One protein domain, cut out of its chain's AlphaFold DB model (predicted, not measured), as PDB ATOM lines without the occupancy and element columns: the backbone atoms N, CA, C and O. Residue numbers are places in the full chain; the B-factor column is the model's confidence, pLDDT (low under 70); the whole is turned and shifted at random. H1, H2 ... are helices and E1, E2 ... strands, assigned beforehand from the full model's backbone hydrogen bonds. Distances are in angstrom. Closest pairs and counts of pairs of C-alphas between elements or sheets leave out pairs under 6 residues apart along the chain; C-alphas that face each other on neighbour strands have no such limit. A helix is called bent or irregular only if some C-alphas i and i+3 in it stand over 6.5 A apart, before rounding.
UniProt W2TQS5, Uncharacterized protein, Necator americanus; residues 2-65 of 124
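This is residues 2 to 65 of the 124 residues of an uncharacterized protein of Necator americanus (UniProt W2TQS5). Little regular structure is found here: a small body, mostly loops, with one short sheet of parallel strands E1 and E2, H2 in the crossover between them, and H1 and residues 63 to 65 at opposite ends of the longest axis. The 64 printed residues run H1, E1, H2, E2, class mixed, compact with radius of gyration of the C-alphas 11.4 A, spanning 32 by 22 by 17 A.

Residues 2 to 14 lead to H1, residues 15 to 21; find C-alpha 15 at (-40.512, -1.730, 26.308). E1 is residues 27 to 29. H2, residues 38 to 45, 11.0 A long, is irregular: C-alphas 40 and 43 are 7.5 A apart. E2, residues 49 to 51, ends at C-alpha 51 (-42.306, 7.152, 14.799).

E1 and E2 are parallel at 12 degrees; look at N 28 and O 49, 2.8 A apart, within hydrogen-bond range. Residues 2 to 3 pair parallel with 28 to 29. E1, H2, E2 form a strand-helix-strand unit, parallel strands joined through a helix, with a right-handed crossover. H1 and H2 are close but not clearly touching, nearest at the C-alphas of Ala 15 and Ile 44, 5.1 A. In H1 every O i to N i+4 pair is within hydrogen-bond range; in H2, 1 of 4, with 3 of 5 O i to N i+3 pairs.

The C-alphas of Ala 20 and Asn 64, 32.5 A apart, are the farthest. The printed part has no cut and no long link between named elements. pLDDT is under 70 at residues 7 to 9, 16 to 21, 23 and 60 to 65.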
ATOM      1  N   LEU A   2     -33.784   7.065  19.520       70.94
ATOM      2  CA  LEU A   2     -33.111   6.016  18.741       70.94
ATOM      3  C   LEU A   2     -33.676   6.013  17.323       70.94
ATOM      4  O   LEU A   2     -34.888   6.059  17.167       70.94
ATOM      5  N   ALA A   3     -32.815   5.948  16.311       75.00
ATOM      6  CA  ALA A   3     -33.232   5.908  14.913       75.00
ATOM      7  C   ALA A   3     -32.850   4.561  14.284       75.00
ATOM      8  O   ALA A   3     -31.670   4.242  14.129       75.00
ATOM      9  N   PHE A   4     -33.869   3.782  13.939       75.06
ATOM     10  CA  PHE A   4     -33.831   2.529  13.180       75.06
ATOM     11  C   PHE A   4     -34.464   2.680  11.795       75.06
ATOM     12  O   PHE A   4     -34.830   1.690  11.154       75.06
ATOM     13  N   THR A   5     -34.508   3.904  11.292       73.69
ATOM     14  CA  THR A   5     -34.964   4.265   9.958       73.69
ATOM     15  C   THR A   5     -34.263   3.429   8.877       73.69
ATOM     16  O   THR A   5     -33.030   3.396   8.845       73.69
ATOM     17  N   CYS A   6     -35.010   2.759   7.996       71.06
ATOM     18  CA  CYS A   6     -34.466   1.970   6.878       71.06
ATOM     19  C   CYS A   6     -33.468   0.861   7.280       71.06
ATOM     20  O   CYS A   6     -32.374   0.778   6.717       71.06
ATOM     21  N   ASN A   7     -33.800   0.013   8.262       68.81
ATOM     22  CA  ASN A   7     -32.916  -1.082   8.712       68.81
ATOM     23  C   ASN A   7     -33.535  -2.490   8.596       68.81
ATOM     24  O   ASN A   7     -33.058  -3.409   9.255       68.81
ATOM     25  N   ASP A   8     -34.574  -2.659   7.771       69.94
ATOM     26  CA  ASP A   8     -35.362  -3.896   7.605       69.94
ATOM     27  C   ASP A   8     -35.769  -4.564   8.936       69.94
ATOM     28  O   ASP A   8     -35.690  -5.779   9.135       69.94
ATOM     29  N   LEU A   9     -36.170  -3.737   9.900       68.00
ATOM     30  CA  LEU A   9     -36.601  -4.175  11.217       68.00
ATOM     31  C   LEU A   9     -37.961  -4.879  11.120       68.00
ATOM     32  O   LEU A   9     -38.882  -4.379  10.480       68.00
ATOM     33  N   ARG A  10     -38.104  -6.023  11.797       74.31
ATOM     34  CA  ARG A  10     -39.350  -6.811  11.802       74.31
ATOM     35  C   ARG A  10     -40.139  -6.692  13.095       74.31
ATOM     36  O   ARG A  10     -41.362  -6.745  13.076       74.31
ATOM     37  N   GLU A  11     -39.443  -6.525  14.210       73.69
ATOM     38  CA  GLU A  11     -40.039  -6.402  15.533       73.69
ATOM     39  C   GLU A  11     -39.139  -5.561  16.434       73.69
ATOM     40  O   GLU A  11     -37.923  -5.478  16.227       73.69
ATOM     41  N   LEU A  12     -39.745  -4.924  17.433       73.88
ATOM     42  CA  LEU A  12     -39.017  -4.280  18.515       73.88
ATOM     43  C   LEU A  12     -39.024  -5.193  19.745       73.88
ATOM     44  O   LEU A  12     -40.022  -5.865  20.010       73.88
ATOM     45  N   PRO A  13     -37.935  -5.204  20.530       74.69
ATOM     46  CA  PRO A  13     -37.958  -5.853  21.827       74.69
ATOM     47  C   PRO A  13     -38.957  -5.151  22.770       74.69
ATOM     48  O   PRO A  13     -39.258  -3.970  22.578       74.69
ATOM     49  N   PRO A  14     -39.444  -5.846  23.814       72.94
ATOM     50  CA  PRO A  14     -40.359  -5.277  24.802       72.94
ATOM     51  C   PRO A  14     -39.870  -3.951  25.407       72.94
ATOM     52  O   PRO A  14     -38.670  -3.767  25.634       72.94
ATOM     53  N   ALA A  15     -40.803  -3.056  25.747       70.81
ATOM     54  CA  ALA A  15     -40.512  -1.730  26.308       70.81
ATOM     55  C   ALA A  15     -39.618  -1.785  27.557       70.81
ATOM     56  O   ALA A  15     -38.678  -0.997  27.672       70.81
ATOM     57  N   ALA A  16     -39.835  -2.771  28.433       67.50
ATOM     58  CA  ALA A  16     -38.999  -3.007  29.607       67.50
ATOM     59  C   ALA A  16     -37.513  -3.167  29.241       67.50
ATOM     60  O   ALA A  16     -36.654  -2.579  29.891       67.50
ATOM     61  N   LEU A  17     -37.200  -3.890  28.161       65.12
ATOM     62  CA  LEU A  17     -35.823  -4.084  27.693       65.12
ATOM     63  C   LEU A  17     -35.242  -2.815  27.083       65.12
ATOM     64  O   LEU A  17     -34.083  -2.483  27.324       65.12
ATOM     65  N   LEU A  18     -36.054  -2.093  26.312       69.31
ATOM     66  CA  LEU A  18     -35.658  -0.821  25.717       69.31
ATOM     67  C   LEU A  18     -35.338   0.218  26.793       69.31
ATOM     68  O   LEU A  18     -34.311   0.883  26.690       69.31
ATOM     69  N   LYS A  19     -36.146   0.310  27.853       67.12
ATOM     70  CA  LYS A  19     -35.899   1.191  29.003       67.12
ATOM     71  C   LYS A  19     -34.739   0.717  29.869       67.12
ATOM     72  O   LYS A  19     -33.965   1.535  30.347       67.12
ATOM     73  N   ALA A  20     -34.565  -0.586  30.049       64.06
ATOM     74  CA  ALA A  20     -33.445  -1.098  30.828       64.06
ATOM     75  C   ALA A  20     -32.101  -0.846  30.102       64.06
ATOM     76  O   ALA A  20     -31.118  -0.451  30.731       64.06
ATOM     77  N   ALA A  21     -32.064  -0.980  28.770       63.72
ATOM     78  CA  ALA A  21     -30.897  -0.647  27.949       63.72
ATOM     79  C   ALA A  21     -30.699   0.870  27.770       63.72
ATOM     80  O   ALA A  21     -29.568   1.363  27.759       63.72
ATOM     81  N   PHE A  22     -31.797   1.615  27.640       70.00
ATOM     82  CA  PHE A  22     -31.822   3.052  27.397       70.00
ATOM     83  C   PHE A  22     -32.836   3.726  28.345       70.00
ATOM     84  O   PHE A  22     -33.940   4.073  27.932       70.00
ATOM     85  N   PRO A  23     -32.475   3.969  29.617       68.19
ATOM     86  CA  PRO A  23     -33.413   4.483  30.629       68.19
ATOM     87  C   PRO A  23     -33.944   5.888  30.332       68.19
ATOM     88  O   PRO A  23     -35.030   6.244  30.771       68.19
ATOM     89  N   ASN A  24     -33.215   6.661  29.524       72.88
ATOM     90  CA  ASN A  24     -33.621   7.996  29.079       72.88
ATOM     91  C   ASN A  24     -34.240   7.981  27.669       72.88
ATOM     92  O   ASN A  24     -34.261   9.007  26.983       72.88
ATOM     93  N   LEU A  25     -34.669   6.815  27.176       75.00
ATOM     94  CA  LEU A  25     -35.256   6.689  25.850       75.00
ATOM     95  C   LEU A  25     -36.664   7.270  25.829       75.00
ATOM     96  O   LEU A  25     -37.599   6.694  26.368       75.00
ATOM     97  N   GLN A  26     -36.798   8.406  25.156       78.56
ATOM     98  CA  GLN A  26     -38.083   9.086  24.994       78.56
ATOM     99  C   GLN A  26     -38.797   8.695  23.698       78.56
ATOM    100  O   GLN A  26     -40.016   8.797  23.614       78.56
ATOM    101  N   GLY A  27     -38.055   8.226  22.690       79.44
ATOM    102  CA  GLY A  27     -38.663   7.818  21.433       79.44
ATOM    103  C   GLY A  27     -37.751   7.054  20.484       79.44
ATOM    104  O   GLY A  27     -36.517   7.149  20.571       79.44
ATOM    105  N   ILE A  28     -38.386   6.302  19.589       82.94
ATOM    106  CA  ILE A  28     -37.780   5.427  18.588       82.94
ATOM    107  C   ILE A  28     -38.375   5.762  17.221       82.94
ATOM    108  O   ILE A  28     -39.590   5.810  17.073       82.94
ATOM    109  N   ASP A  29     -37.528   5.949  16.222       82.56
ATOM    110  CA  ASP A  29     -37.920   6.015  14.818       82.56
ATOM    111  C   ASP A  29     -37.648   4.669  14.144       82.56
ATOM    112  O   ASP A  29     -36.522   4.181  14.168       82.56
ATOM    113  N   ILE A  30     -38.685   4.054  13.585       84.94
ATOM    114  CA  ILE A  30     -38.644   2.796  12.833       84.94
ATOM    115  C   ILE A  30     -39.225   2.957  11.420       84.94
ATOM    116  O   ILE A  30     -39.645   1.971  10.815       84.94
ATOM    117  N   GLN A  31     -39.274   4.167  10.872       83.19
ATOM    118  CA  GLN A  31     -39.779   4.382   9.518       83.19
ATOM    119  C   GLN A  31     -38.911   3.670   8.462       83.19
ATOM    120  O   GLN A  31     -37.731   3.388   8.668       83.19
ATOM    121  N   GLY A  32     -39.476   3.348   7.305       74.94
ATOM    122  CA  GLY A  32     -38.763   2.694   6.209       74.94
ATOM    123  C   GLY A  32     -38.476   1.209   6.447       74.94
ATOM    124  O   GLY A  32     -37.583   0.644   5.821       74.94
ATOM    125  N   ASN A  33     -39.212   0.572   7.360       77.81
ATOM    126  CA  ASN A  33     -39.144  -0.863   7.626       77.81
ATOM    127  C   ASN A  33     -40.458  -1.530   7.160       77.81
ATOM    128  O   ASN A  33     -41.360  -1.739   7.967       77.81
ATOM    129  N   PRO A  34     -40.611  -1.843   5.859       75.31
ATOM    130  CA  PRO A  34     -41.890  -2.275   5.279       75.31
ATOM    131  C   PRO A  34     -42.360  -3.658   5.752       75.31
ATOM    132  O   PRO A  34     -43.538  -3.976   5.641       75.31
ATOM    133  N   LEU A  35     -41.449  -4.486   6.273       75.00
ATOM    134  CA  LEU A  35     -41.750  -5.813   6.820       75.00
ATOM    135  C   LEU A  35     -41.961  -5.797   8.344       75.00
ATOM    136  O   LEU A  35     -41.990  -6.857   8.974       75.00
ATOM    137  N   PHE A  36     -42.075  -4.612   8.945       81.56
ATOM    138  CA  PHE A  36     -42.259  -4.466  10.380       81.56
ATOM    139  C   PHE A  36     -43.653  -4.936  10.818       81.56
ATOM    140  O   PHE A  36     -44.676  -4.543  10.258       81.56
ATOM    141  N   ASN A  37     -43.710  -5.759  11.866       81.25
ATOM    142  CA  ASN A  37     -44.958  -6.232  12.448       81.25
ATOM    143  C   ASN A  37     -45.610  -5.131  13.299       81.25
ATOM    144  O   ASN A  37     -45.402  -5.053  14.513       81.25
ATOM    145  N   CYS A  38     -46.431  -4.299  12.663       84.19
ATOM    146  CA  CYS A  38     -47.138  -3.185  13.296       84.19
ATOM    147  C   CYS A  38     -47.990  -3.592  14.511       84.19
ATOM    148  O   CYS A  38     -48.110  -2.823  15.463       84.19
ATOM    149  N   SER A  39     -48.515  -4.822  14.534       84.12
ATOM    150  CA  SER A  39     -49.319  -5.346  15.647       84.12
ATOM    151  C   SER A  39     -48.521  -5.498  16.948       84.12
ATOM    152  O   SER A  39     -49.107  -5.525  18.026       84.12
ATOM    153  N   SER A  40     -47.186  -5.569  16.873       78.62
ATOM    154  CA  SER A  40     -46.307  -5.687  18.047       78.62
ATOM    155  C   SER A  40     -46.093  -4.368  18.807       78.62
ATOM    156  O   SER A  40     -45.517  -4.374  19.893       78.62
ATOM    157  N   LEU A  41     -46.561  -3.232  18.270       81.94
ATOM    158  CA  LEU A  41     -46.266  -1.901  18.816       81.94
ATOM    159  C   LEU A  41     -47.150  -1.471  19.986       81.94
ATOM    160  O   LEU A  41     -46.765  -0.536  20.684       81.94
ATOM    161  N   GLY A  42     -48.306  -2.112  20.199       80.25
ATOM    162  CA  GLY A  42     -49.330  -1.648  21.149       80.25
ATOM    163  C   GLY A  42     -48.762  -1.323  22.532       80.25
ATOM    164  O   GLY A  42     -48.778  -0.171  22.951       80.25
ATOM    165  N   ASN A  43     -48.136  -2.311  23.170       76.25
ATOM    166  CA  ASN A  43     -47.584  -2.162  24.520       76.25
ATOM    167  C   ASN A  43     -46.364  -1.224  24.574       76.25
ATOM    168  O   ASN A  43     -46.041  -0.676  25.619       76.25
ATOM    169  N   ILE A  44     -45.645  -1.046  23.459       79.25
ATOM    170  CA  ILE A  44     -44.425  -0.224  23.422       79.25
ATOM    171  C   ILE A  44     -44.787   1.262  23.294       79.25
ATOM    172  O   ILE A  44     -44.127   2.108  23.899       79.25
ATOM    173  N   ARG A  45     -45.859   1.577  22.556       82.56
ATOM    174  CA  ARG A  45     -46.357   2.947  22.348       82.56
ATOM    175  C   ARG A  45     -46.881   3.610  23.621       82.56
ATOM    176  O   ARG A  45     -46.841   4.832  23.710       82.56
ATOM    177  N   GLU A  46     -47.341   2.828  24.595       82.44
ATOM    178  CA  GLU A  46     -47.782   3.343  25.902       82.44
ATOM    179  C   GLU A  46     -46.622   3.934  26.714       82.44
ATOM    180  O   GLU A  46     -46.812   4.815  27.552       82.44
ATOM    181  N   GLU A  47     -45.403   3.463  26.455       79.88
ATOM    182  CA  GLU A  47     -44.233   3.759  27.271       79.88
ATOM    183  C   GLU A  47     -43.163   4.592  26.558       79.88
ATOM    184  O   GLU A  47     -42.353   5.239  27.230       79.88
ATOM    185  N   ILE A  48     -43.107   4.527  25.227       82.75
ATOM    186  CA  ILE A  48     -42.069   5.125  24.384       82.75
ATOM    187  C   ILE A  48     -42.740   5.697  23.133       82.75
ATOM    188  O   ILE A  48     -43.512   5.006  22.472       82.75
ATOM    189  N   ALA A  49     -42.414   6.936  22.754       86.75
ATOM    190  CA  ALA A  49     -42.929   7.506  21.510       86.75
ATOM    191  C   ALA A  49     -42.335   6.770  20.296       86.75
ATOM    192  O   ALA A  49     -41.115   6.673  20.169       86.75
ATOM    193  N   ILE A  50     -43.172   6.257  19.392       85.69
ATOM    194  CA  ILE A  50     -42.711   5.520  18.207       85.69
ATOM    195  C   ILE A  50     -43.111   6.272  16.949       85.69
ATOM    196  O   ILE A  50     -44.297   6.451  16.687       85.69
ATOM    197  N   LEU A  51     -42.118   6.661  16.155       86.12
ATOM    198  CA  LEU A  51     -42.306   7.152  14.799       86.12
ATOM    199  C   LEU A  51     -42.210   5.955  13.845       86.12
ATOM    200  O   LEU A  51     -41.201   5.256  13.829       86.12
ATOM    201  N   THR A  52     -43.275   5.662  13.106       85.12
ATOM    202  CA  THR A  52     -43.382   4.452  12.279       85.12
ATOM    203  C   THR A  52     -44.267   4.689  11.067       85.12
ATOM    204  O   THR A  52     -45.118   5.565  11.101       85.12
ATOM    205  N   ASP A  53     -44.098   3.869  10.031       83.75
ATOM    206  CA  ASP A  53     -44.941   3.886   8.829       83.75
ATOM    207  C   ASP A  53     -46.228   3.047   8.987       83.75
ATOM    208  O   ASP A  53     -46.985   2.855   8.038       83.75
ATOM    209  N   CYS A  54     -46.467   2.503  10.186       82.31
ATOM    210  CA  CYS A  54     -47.656   1.714  10.512       82.31
ATOM    211  C   CYS A  54     -48.930   2.554  10.672       82.31
ATOM    212  O   CYS A  54     -50.026   1.994  10.691       82.31
ATOM    213  N   ASP A  55     -48.795   3.867  10.860       82.50
ATOM    214  CA  ASP A  55     -49.934   4.745  11.098       82.50
ATOM    215  C   ASP A  55     -50.494   5.265   9.763       82.50
ATOM    216  O   ASP A  55     -49.721   5.654   8.883       82.50
ATOM    217  N   PRO A  56     -51.827   5.311   9.596       70.06
ATOM    218  CA  PRO A  56     -52.467   5.633   8.316       70.06
ATOM    219  C   PRO A  56     -52.119   7.033   7.783       70.06
ATOM    220  O   PRO A  56     -52.179   7.262   6.578       70.06
ATOM    221  N   ASP A  57     -51.716   7.947   8.666       71.62
ATOM    222  CA  ASP A  57     -51.375   9.334   8.332       71.62
ATOM    223  C   ASP A  57     -49.892   9.531   7.977       71.62
ATOM    224  O   ASP A  57     -49.457  10.636   7.636       71.62
ATOM    225  N   THR A  58     -49.088   8.471   8.057       71.06
ATOM    226  CA  THR A  58     -47.652   8.548   7.790       71.06
ATOM    227  C   THR A  58     -47.366   8.247   6.327       71.06
ATOM    228  O   THR A  58     -47.898   7.309   5.740       71.06
ATOM    229  N   LYS A  59     -46.532   9.081   5.695       70.00
ATOM    230  CA  LYS A  59     -46.035   8.802   4.345       70.00
ATOM    231  C   LYS A  59     -44.854   7.844   4.474       70.00
ATOM    232  O   LYS A  59     -43.835   8.281   5.012       70.00
ATOM    233  N   PRO A  60     -44.949   6.606   3.954       67.25
ATOM    234  CA  PRO A  60     -43.846   5.668   4.028       67.25
ATOM    235  C   PRO A  60     -42.627   6.263   3.345       67.25
ATOM    236  O   PRO A  60     -42.686   6.685   2.182       67.25
ATOM    237  N   ILE A  61     -41.516   6.317   4.069       69.81
ATOM    238  CA  ILE A  61     -40.268   6.783   3.483       69.81
ATOM    239  C   ILE A  61     -39.729   5.704   2.542       69.81
ATOM    240  O   ILE A  61     -39.675   4.517   2.863       69.81
ATOM    241  N   LYS A  62     -39.314   6.118   1.343       66.88
ATOM    242  CA  LYS A  62     -38.618   5.227   0.416       66.88
ATOM    243  C   LYS A  62     -37.144   5.208   0.787       66.88
ATOM    244  O   LYS A  62     -36.440   6.197   0.607       66.88
ATOM    245  N   CYS A  63     -36.686   4.079   1.304       67.62
ATOM    246  CA  CYS A  63     -35.274   3.858   1.559       67.62
ATOM    247  C   CYS A  63     -34.547   3.705   0.221       67.62
ATOM    248  O   CYS A  63     -34.856   2.795  -0.548       67.62
ATOM    249  N   ASN A  64     -33.589   4.586  -0.067       59.56
ATOM    250  CA  ASN A  64     -32.691   4.376  -1.197       59.56
ATOM    251  C   ASN A  64     -31.812   3.168  -0.872       59.56
ATOM    252  O   ASN A  64     -31.002   3.207   0.056       59.56
ATOM    253  N   VAL A  65     -32.021   2.085  -1.615       55.91
ATOM    254  CA  VAL A  65     -31.253   0.847  -1.509       55.91
ATOM    255  C   VAL A  65     -29.817   1.172  -1.917       55.91
ATOM    256  O   VAL A  65     -29.517   1.309  -3.100       55.91
TER     257      VAL A  65